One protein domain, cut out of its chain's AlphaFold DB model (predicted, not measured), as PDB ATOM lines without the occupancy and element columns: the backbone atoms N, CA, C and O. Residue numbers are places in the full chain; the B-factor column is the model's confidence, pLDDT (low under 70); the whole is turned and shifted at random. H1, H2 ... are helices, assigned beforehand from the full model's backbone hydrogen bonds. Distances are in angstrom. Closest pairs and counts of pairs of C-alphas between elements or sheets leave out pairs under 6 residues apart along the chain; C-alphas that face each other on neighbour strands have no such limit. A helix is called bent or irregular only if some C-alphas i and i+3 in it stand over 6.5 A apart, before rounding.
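This is residues 547 to 611 of the 624 residues of the protein "MMPL family protein" of Mycobacterium kansasii 824 (UniProt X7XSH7). A long, straight helix, H2, reaches out from a small loose body, and its residues 600 to 611 stick out as a free arm. The body holds the other helix, H1, and the long link between the two, which turns at the far end of H1 and folds back alongside it before leading into H2. The printed part has 65 residues with two named helices, H1 then H2, and no named strand; the class is all helix, with 34 residues in the helices. The whole is loose, with a radius of gyration of the C-alphas of 15.2 A, and flat, spanning 50 by 30 by 16 A.

H2, residues 593 to 611, is the longest helix, and its residues 600 to 611 stand free: no C-alpha 8 or more residues away along the chain comes within 10 A of theirs. H1, residues 555 to 569, is apart from H2, with no C-alpha of the one within 8 A of the other. A long link of 23 residues, 570 to 592, joins them. In both H1 and H2 every O i to N i+4 pair is within hydrogen-bond range.

H2 is 26.7 A from first to last C-alpha, from C-alpha 593 at (146.532, 6.309, -191.148) to C-alpha 611 at (127.145, 15.991, -206.709). H1 is 20.8 A long and begins with C-alpha 555 at (136.346, -0.664, -185.578). Neither helix is bent.

The C-alphas of Asp 573 and Ile 611, the two farthest apart, are 51.6 A apart. Without the free stretch, the body of 53 residues spans 33 by 30 by 16 A. The printed part has no cut. Its mean pLDDT is 82.3, and residues 587 to 596 are under 70.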
ATOM      1  N   ARG A 547     142.340  -9.959-173.136       88.38
ATOM      2  CA  ARG A 547     140.991 -10.488-172.898       88.38
ATOM      3  C   ARG A 547     140.018  -9.327-172.743       88.38
ATOM      4  O   ARG A 547     140.304  -8.398-171.989       88.38
ATOM      5  N   SER A 548     138.887  -9.429-173.426       91.06
ATOM      6  CA  SER A 548     137.753  -8.510-173.328       91.06
ATOM      7  C   SER A 548     136.499  -9.283-172.915       91.06
ATOM      8  O   SER A 548     136.444 -10.505-173.059       91.06
ATOM      9  N   ASP A 549     135.511  -8.581-172.366       92.25
ATOM     10  CA  ASP A 549     134.185  -9.112-172.030       92.25
ATOM     11  C   ASP A 549     133.223  -9.139-173.235       92.25
ATOM     12  O   ASP A 549     132.100  -9.634-173.120       92.25
ATOM     13  N   HIS A 550     133.674  -8.658-174.394       92.00
ATOM     14  CA  HIS A 550     132.943  -8.650-175.657       92.00
ATOM     15  C   HIS A 550     133.844  -9.001-176.852       92.00
ATOM     16  O   HIS A 550     135.063  -9.146-176.735       92.00
ATOM     17  N   ASP A 551     133.219  -9.192-178.015       89.00
ATOM     18  CA  ASP A 551     133.912  -9.467-179.274       89.00
ATOM     19  C   ASP A 551     134.586  -8.195-179.803       89.00
ATOM     20  O   ASP A 551     133.897  -7.264-180.202       89.00
ATOM     21  N   MET A 552     135.921  -8.198-179.844       88.94
ATOM     22  CA  MET A 552     136.752  -7.049-180.235       88.94
ATOM     23  C   MET A 552     136.899  -6.856-181.755       88.94
ATOM     24  O   MET A 552     137.802  -6.161-182.228       88.94
ATOM     25  N   ARG A 553     136.085  -7.541-182.568       88.44
ATOM     26  CA  ARG A 553     136.132  -7.465-184.042       88.44
ATOM     27  C   ARG A 553     135.320  -6.291-184.598       88.44
ATOM     28  O   ARG A 553     134.737  -6.399-185.678       88.44
ATOM     29  N   ASP A 554     135.299  -5.172-183.886       89.75
ATOM     30  CA  ASP A 554     134.727  -3.903-184.326       89.75
ATOM     31  C   ASP A 554     135.815  -2.847-184.602       89.75
ATOM     32  O   ASP A 554     137.012  -3.071-184.437       89.75
ATOM     33  N   THR A 555     135.399  -1.691-185.118       87.19
ATOM     34  CA  THR A 555     136.346  -0.664-185.578       87.19
ATOM     35  C   THR A 555     137.058   0.037-184.421       87.19
ATOM     36  O   THR A 555     138.243   0.354-184.554       87.19
ATOM     37  N   ASP A 556     136.362   0.266-183.308       88.81
ATOM     38  CA  ASP A 556     136.898   1.010-182.168       88.81
ATOM     39  C   ASP A 556     137.916   0.145-181.417       88.81
ATOM     40  O   ASP A 556     139.029   0.595-181.124       88.81
ATOM     41  N   ASP A 557     137.598  -1.133-181.222       92.19
ATOM     42  CA  ASP A 557     138.494  -2.085-180.575       92.19
ATOM     43  C   ASP A 557     139.708  -2.442-181.432       92.19
ATOM     44  O   ASP A 557     140.826  -2.517-180.916       92.19
ATOM     45  N   LEU A 558     139.555  -2.587-182.754       90.62
ATOM     46  CA  LEU A 558     140.711  -2.760-183.640       90.62
ATOM     47  C   LEU A 558     141.630  -1.529-183.607       90.62
ATOM     48  O   LEU A 558     142.854  -1.681-183.631       90.62
ATOM     49  N   ALA A 559     141.078  -0.316-183.503       88.12
ATOM     50  CA  ALA A 559     141.883   0.890-183.319       88.12
ATOM     51  C   ALA A 559     142.606   0.882-181.960       88.12
ATOM     52  O   ALA A 559     143.795   1.211-181.895       88.12
ATOM     53  N   ALA A 560     141.938   0.447-180.889       91.50
ATOM     54  CA  ALA A 560     142.551   0.293-179.573       91.50
ATOM     55  C   ALA A 560     143.692  -0.743-179.586       91.50
ATOM     56  O   ALA A 560     144.791  -0.464-179.092       91.50
ATOM     57  N   LEU A 561     143.484  -1.905-180.215       92.19
ATOM     58  CA  LEU A 561     144.502  -2.945-180.391       92.19
ATOM     59  C   LEU A 561     145.701  -2.445-181.207       92.19
ATOM     60  O   LEU A 561     146.844  -2.770-180.881       92.19
ATOM     61  N   GLU A 562     145.478  -1.607-182.223       89.81
ATOM     62  CA  GLU A 562     146.556  -0.991-183.002       89.81
ATOM     63  C   GLU A 562     147.371   0.019-182.180       89.81
ATOM     64  O   GLU A 562     148.600   0.078-182.305       89.81
ATOM     65  N   VAL A 563     146.727   0.792-181.298       91.06
ATOM     66  CA  VAL A 563     147.429   1.678-180.354       91.06
ATOM     67  C   VAL A 563     148.296   0.859-179.400       91.06
ATOM     68  O   VAL A 563     149.467   1.192-179.197       91.06
ATOM     69  N   VAL A 564     147.764  -0.240-178.859       92.75
ATOM     70  CA  VAL A 564     148.519  -1.162-177.998       92.75
ATOM     71  C   VAL A 564     149.720  -1.738-178.750       92.75
ATOM     72  O   VAL A 564     150.852  -1.604-178.278       92.75
ATOM     73  N   ALA A 565     149.515  -2.284-179.952       92.19
ATOM     74  CA  ALA A 565     150.587  -2.835-180.780       92.19
ATOM     75  C   ALA A 565     151.656  -1.784-181.124       92.19
ATOM     76  O   ALA A 565     152.851  -2.075-181.085       92.19
ATOM     77  N   THR A 566     151.250  -0.542-181.403       91.00
ATOM     78  CA  THR A 566     152.170   0.574-181.673       91.00
ATOM     79  C   THR A 566     153.021   0.924-180.462       91.00
ATOM     80  O   THR A 566     154.219   1.161-180.610       91.00
ATOM     81  N   ASN A 567     152.422   0.974-179.273       92.50
ATOM     82  CA  ASN A 567     153.144   1.300-178.049       92.50
ATOM     83  C   ASN A 567     154.151   0.204-177.685       92.50
ATOM     84  O   ASN A 567     155.273   0.523-177.300       92.50
ATOM     85  N   ILE A 568     153.784  -1.066-177.872       92.75
ATOM     86  CA  ILE A 568     154.681  -2.204-177.632       92.75
ATOM     87  C   ILE A 568     155.824  -2.216-178.651       92.75
ATOM     88  O   ILE A 568     156.978  -2.346-178.265       92.75
ATOM     89  N   ALA A 569     155.535  -1.986-179.936       90.06
ATOM     90  CA  ALA A 569     156.548  -1.945-180.993       90.06
ATOM     91  C   ALA A 569     157.570  -0.797-180.844       90.06
ATOM     92  O   ALA A 569     158.572  -0.778-181.548       90.06
ATOM     93  N   ARG A 570     157.315   0.187-179.969       90.81
ATOM     94  CA  ARG A 570     158.255   1.279-179.651       90.81
ATOM     95  C   ARG A 570     159.213   0.941-178.509       90.81
ATOM     96  O   ARG A 570     160.104   1.744-178.230       90.81
ATOM     97  N   LEU A 571     159.013  -0.178-177.814       93.19
ATOM     98  CA  LEU A 571     159.929  -0.611-176.764       93.19
ATOM     99  C   LEU A 571     161.281  -0.994-177.391       93.19
ATOM    100  O   LEU A 571     161.300  -1.624-178.446       93.19
ATOM    101  N   PRO A 572     162.412  -0.626-176.762       86.38
ATOM    102  CA  PRO A 572     163.742  -0.778-177.360       86.38
ATOM    103  C   PRO A 572     164.134  -2.236-177.632       86.38
ATOM    104  O   PRO A 572     164.917  -2.484-178.543       86.38
ATOM    105  N   ASP A 573     163.573  -3.181-176.875       84.44
ATOM    106  CA  ASP A 573     163.884  -4.613-176.963       84.44
ATOM    107  C   ASP A 573     162.861  -5.404-177.806       84.44
ATOM    108  O   ASP A 573     162.914  -6.629-177.863       84.44
ATOM    109  N   VAL A 574     161.917  -4.721-178.472       87.69
ATOM    110  CA  VAL A 574     160.890  -5.350-179.317       87.69
ATOM    111  C   VAL A 574     161.235  -5.140-180.788       87.69
ATOM    112  O   VAL A 574     161.216  -4.017-181.284       87.69
ATOM    113  N   ALA A 575     161.505  -6.231-181.511       85.69
ATOM    114  CA  ALA A 575     161.806  -6.171-182.942       85.69
ATOM    115  C   ALA A 575     160.569  -5.799-183.784       85.69
ATOM    116  O   ALA A 575     160.633  -4.931-184.651       85.69
ATOM    117  N   PHE A 576     159.434  -6.451-183.523       87.44
ATOM    118  CA  PHE A 576     158.143  -6.190-184.162       87.44
ATOM    119  C   PHE A 576     157.013  -6.802-183.320       87.44
ATOM    120  O   PHE A 576     157.255  -7.595-182.413       87.44
ATOM    121  N   VAL A 577     155.763  -6.444-183.629       90.06
ATOM    122  CA  VAL A 577     154.570  -6.980-182.955       90.06
ATOM    123  C   VAL A 577     153.645  -7.594-183.991       90.06
ATOM    124  O   VAL A 577     153.179  -6.887-184.883       90.06
ATOM    125  N   ARG A 578     153.352  -8.892-183.851       87.88
ATOM    126  CA  ARG A 578     152.315  -9.571-184.638       87.88
ATOM    127  C   ARG A 578     150.987  -9.522-183.895       87.88
ATOM    128  O   ARG A 578     150.876 -10.005-182.773       87.88
ATOM    129  N   SER A 579     149.988  -8.930-184.534       88.69
ATOM    130  CA  SER A 579     148.620  -8.804-184.023       88.69
ATOM    131  C   SER A 579     147.621  -8.909-185.177       88.69
ATOM    132  O   SER A 579     148.009  -8.903-186.345       88.69
ATOM    133  N   ILE A 580     146.320  -8.936-184.870       84.50
ATOM    134  CA  ILE A 580     145.260  -8.895-185.892       84.50
ATOM    135  C   ILE A 580     145.343  -7.647-186.792       84.50
ATOM    136  O   ILE A 580     144.981  -7.700-187.964       84.50
ATOM    137  N   THR A 581     145.879  -6.536-186.277       84.94
ATOM    138  CA  THR A 581     146.064  -5.279-187.020       84.94
ATOM    139  C   THR A 581     147.401  -5.212-187.771       84.94
ATOM    140  O   THR A 581     147.555  -4.405-188.695       84.94
ATOM    141  N   ARG A 582     148.358  -6.083-187.412       85.25
ATOM    142  CA  ARG A 582     149.725  -6.176-187.958       85.25
ATOM    143  C   ARG A 582     150.158  -7.637-188.155       85.25
ATOM    144  O   ARG A 582     151.099  -8.087-187.497       85.25
ATOM    145  N   PRO A 583     149.511  -8.413-189.040       82.00
ATOM    146  CA  PRO A 583     149.777  -9.851-189.151       82.00
ATOM    147  C   PRO A 583     151.232 -10.168-189.541       82.00
ATOM    148  O   PRO A 583     151.801 -11.136-189.048       82.00
ATOM    149  N   LEU A 584     151.863  -9.313-190.352       78.38
ATOM    150  CA  LEU A 584     153.259  -9.455-190.795       78.38
ATOM    151  C   LEU A 584     154.270  -8.715-189.898       78.38
ATOM    152  O   LEU A 584     155.428  -8.566-190.268       78.38
ATOM    153  N   GLY A 585     153.854  -8.189-188.741       79.19
ATOM    154  CA  GLY A 585     154.712  -7.365-187.876       79.19
ATOM    155  C   GLY A 585     154.782  -5.883-188.270       79.19
ATOM    156  O   GLY A 585     155.143  -5.037-187.453       79.19
ATOM    157  N   THR A 586     154.368  -5.546-189.492       75.31
ATOM    158  CA  THR A 586     154.215  -4.171-189.984       75.31
ATOM    159  C   THR A 586     152.740  -3.755-190.028       75.31
ATOM    160  O   THR A 586     151.882  -4.617-190.245       75.31
ATOM    161  N   PRO A 587     152.415  -2.452-189.894       64.38
ATOM    162  CA  PRO A 587     151.060  -1.953-190.127       64.38
ATOM    163  C   PRO A 587     150.533  -2.421-191.484       64.38
ATOM    164  O   PRO A 587     151.210  -2.241-192.501       64.38
ATOM    165  N   SER A 588     149.336  -3.016-191.518       61.62
ATOM    166  CA  SER A 588     148.690  -3.313-192.799       61.62
ATOM    167  C   SER A 588     148.497  -2.015-193.582       61.62
ATOM    168  O   SER A 588     148.149  -0.981-193.003       61.62
ATOM    169  N   LYS A 589     148.674  -2.065-194.911       60.47
ATOM    170  CA  LYS A 589     148.429  -0.910-195.787       60.47
ATOM    171  C   LYS A 589     147.042  -0.323-195.545       60.47
ATOM    172  O   LYS A 589     146.932   0.890-195.543       60.47
ATOM    173  N   GLN A 590     146.026  -1.151-195.276       59.69
ATOM    174  CA  GLN A 590     144.667  -0.669-195.018       59.69
ATOM    175  C   GLN A 590     144.475  -0.055-193.623       59.69
ATOM    176  O   GLN A 590     143.602   0.790-193.458       59.69
ATOM    177  N   THR A 591     145.277  -0.436-192.629       55.03
ATOM    178  CA  THR A 591     145.198   0.086-191.248       55.03
ATOM    179  C   THR A 591     146.076   1.327-191.056       55.03
ATOM    180  O   THR A 591     145.909   2.080-190.100       55.03
ATOM    181  N   ALA A 592     147.010   1.582-191.979       62.91
ATOM    182  CA  ALA A 592     147.846   2.770-191.954       62.91
ATOM    183  C   ALA A 592     146.995   4.047-192.074       62.91
ATOM    184  O   ALA A 592     146.181   4.188-192.989       62.91
ATOM    185  N   ILE A 593     147.250   5.021-191.193       61.75
ATOM    186  CA  ILE A 593     146.532   6.309-191.148       61.75
ATOM    187  C   ILE A 593     146.508   6.983-192.529       61.75
ATOM    188  O   ILE A 593     145.473   7.491-192.951       61.75
ATOM    189  N   GLY A 594     147.616   6.927-193.277       64.25
ATOM    190  CA  GLY A 594     147.693   7.499-194.625       64.25
ATOM    191  C   GLY A 594     146.724   6.867-195.631       64.25
ATOM    192  O   GLY A 594     146.181   7.576-196.473       64.25
ATOM    193  N   TYR A 595     146.453   5.565-195.526       64.62
ATOM    194  CA  TYR A 595     145.502   4.879-196.403       64.62
ATOM    195  C   TYR A 595     144.055   5.196-196.034       64.62
ATOM    196  O   TYR A 595     143.244   5.430-196.921       64.62
ATOM    197  N   GLN A 596     143.732   5.258-194.739       65.81
ATOM    198  CA  GLN A 596     142.396   5.651-194.274       65.81
ATOM    199  C   GLN A 596     142.065   7.091-194.691       65.81
ATOM    200  O   GLN A 596     140.984   7.354-195.212       65.81
ATOM    201  N   VAL A 597     143.027   8.009-194.554       71.06
ATOM    202  CA  VAL A 597     142.901   9.395-195.035       71.06
ATOM    203  C   VAL A 597     142.749   9.441-196.558       71.06
ATOM    204  O   VAL A 597     141.896  10.174-197.056       71.06
ATOM    205  N   GLY A 598     143.513   8.627-197.296       70.50
ATOM    206  CA  GLY A 598     143.381   8.491-198.748       70.50
ATOM    207  C   GLY A 598     141.998   7.992-199.171       70.50
ATOM    208  O   GLY A 598     141.344   8.627-199.987       70.50
ATOM    209  N   LEU A 599     141.490   6.931-198.539       78.50
ATOM    210  CA  LEU A 599     140.173   6.360-198.828       78.50
ATOM    211  C   LEU A 599     139.032   7.349-198.537       78.50
ATOM    212  O   LEU A 599     138.063   7.421-199.291       78.50
ATOM    213  N   VAL A 600     139.131   8.112-197.444       78.06
ATOM    214  CA  VAL A 600     138.165   9.170-197.115       78.06
ATOM    215  C   VAL A 600     138.244  10.304-198.136       78.06
ATOM    216  O   VAL A 600     137.203  10.759-198.601       78.06
ATOM    217  N   SER A 601     139.451  10.720-198.531       74.06
ATOM    218  CA  SER A 601     139.659  11.723-199.579       74.06
ATOM    219  C   SER A 601     139.074  11.274-200.921       74.06
ATOM    220  O   SER A 601     138.375  12.049-201.568       74.06
ATOM    221  N   ASP A 602     139.285  10.017-201.307       83.12
ATOM    222  CA  ASP A 602     138.758   9.440-202.546       83.12
ATOM    223  C   ASP A 602     137.231   9.356-202.515       83.12
ATOM    224  O   ASP A 602     136.567   9.768-203.466       83.12
ATOM    225  N   ARG A 603     136.642   8.909-201.397       82.12
ATOM    226  CA  ARG A 603     135.179   8.865-201.221       82.12
ATOM    227  C   ARG A 603     134.548  10.255-201.196       82.12
ATOM    228  O   ARG A 603     133.465  10.429-201.749       82.12
ATOM    229  N   LEU A 604     135.201  11.240-200.577       83.44
ATOM    230  CA  LEU A 604     134.768  12.640-200.613       83.44
ATOM    231  C   LEU A 604     134.893  13.221-202.027       83.44
ATOM    232  O   LEU A 604     133.997  13.935-202.471       83.44
ATOM    233  N   GLY A 605     135.957  12.879-202.757       83.75
ATOM    234  CA  GLY A 605     136.156  13.258-204.154       83.75
ATOM    235  C   GLY A 605     135.124  12.633-205.096       83.75
ATOM    236  O   GLY A 605     134.630  13.303-206.002       83.75
ATOM    237  N   ASP A 606     134.740  11.377-204.868       83.62
ATOM    238  CA  ASP A 606     133.671  10.691-205.599       83.62
ATOM    239  C   ASP A 606     132.290  11.244-205.254       83.62
ATOM    240  O   ASP A 606     131.476  11.462-206.150       83.62
ATOM    241  N   ALA A 607     132.020  11.524-203.977       80.62
ATOM    242  CA  ALA A 607     130.792  12.196-203.564       80.62
ATOM    243  C   ALA A 607     130.693  13.598-204.187       80.62
ATOM    244  O   ALA A 607     129.643  13.963-204.708       80.62
ATOM    245  N   SER A 608     131.795  14.353-204.209       82.38
ATOM    246  CA  SER A 608     131.876  15.666-204.854       82.38
ATOM    247  C   SER A 608     131.646  15.584-206.368       82.38
ATOM    248  O   SER A 608     130.846  16.357-206.895       82.38
ATOM    249  N   ARG A 609     132.260  14.612-207.064       82.31
ATOM    250  CA  ARG A 609     132.012  14.356-208.494       82.31
ATOM    251  C   ARG A 609     130.563  13.985-208.768       82.31
ATOM    252  O   ARG A 609     129.952  14.583-209.643       82.31
ATOM    253  N   ARG A 610     129.981  13.078-207.978       79.69
ATOM    254  CA  ARG A 610     128.570  12.694-208.107       79.69
ATOM    255  C   ARG A 610     127.630  13.867-207.865       79.69
ATOM    256  O   ARG A 610     126.643  13.974-208.576       79.69
ATOM    257  N   ILE A 611     127.924  14.758-206.917       79.19
ATOM    258  CA  ILE A 611     127.145  15.991-206.709       79.19
ATOM    259  C   ILE A 611     127.271  16.927-207.923       79.19
ATOM    260  O   ILE A 611     126.270  17.496-208.349       79.19
TER     261      ILE A 611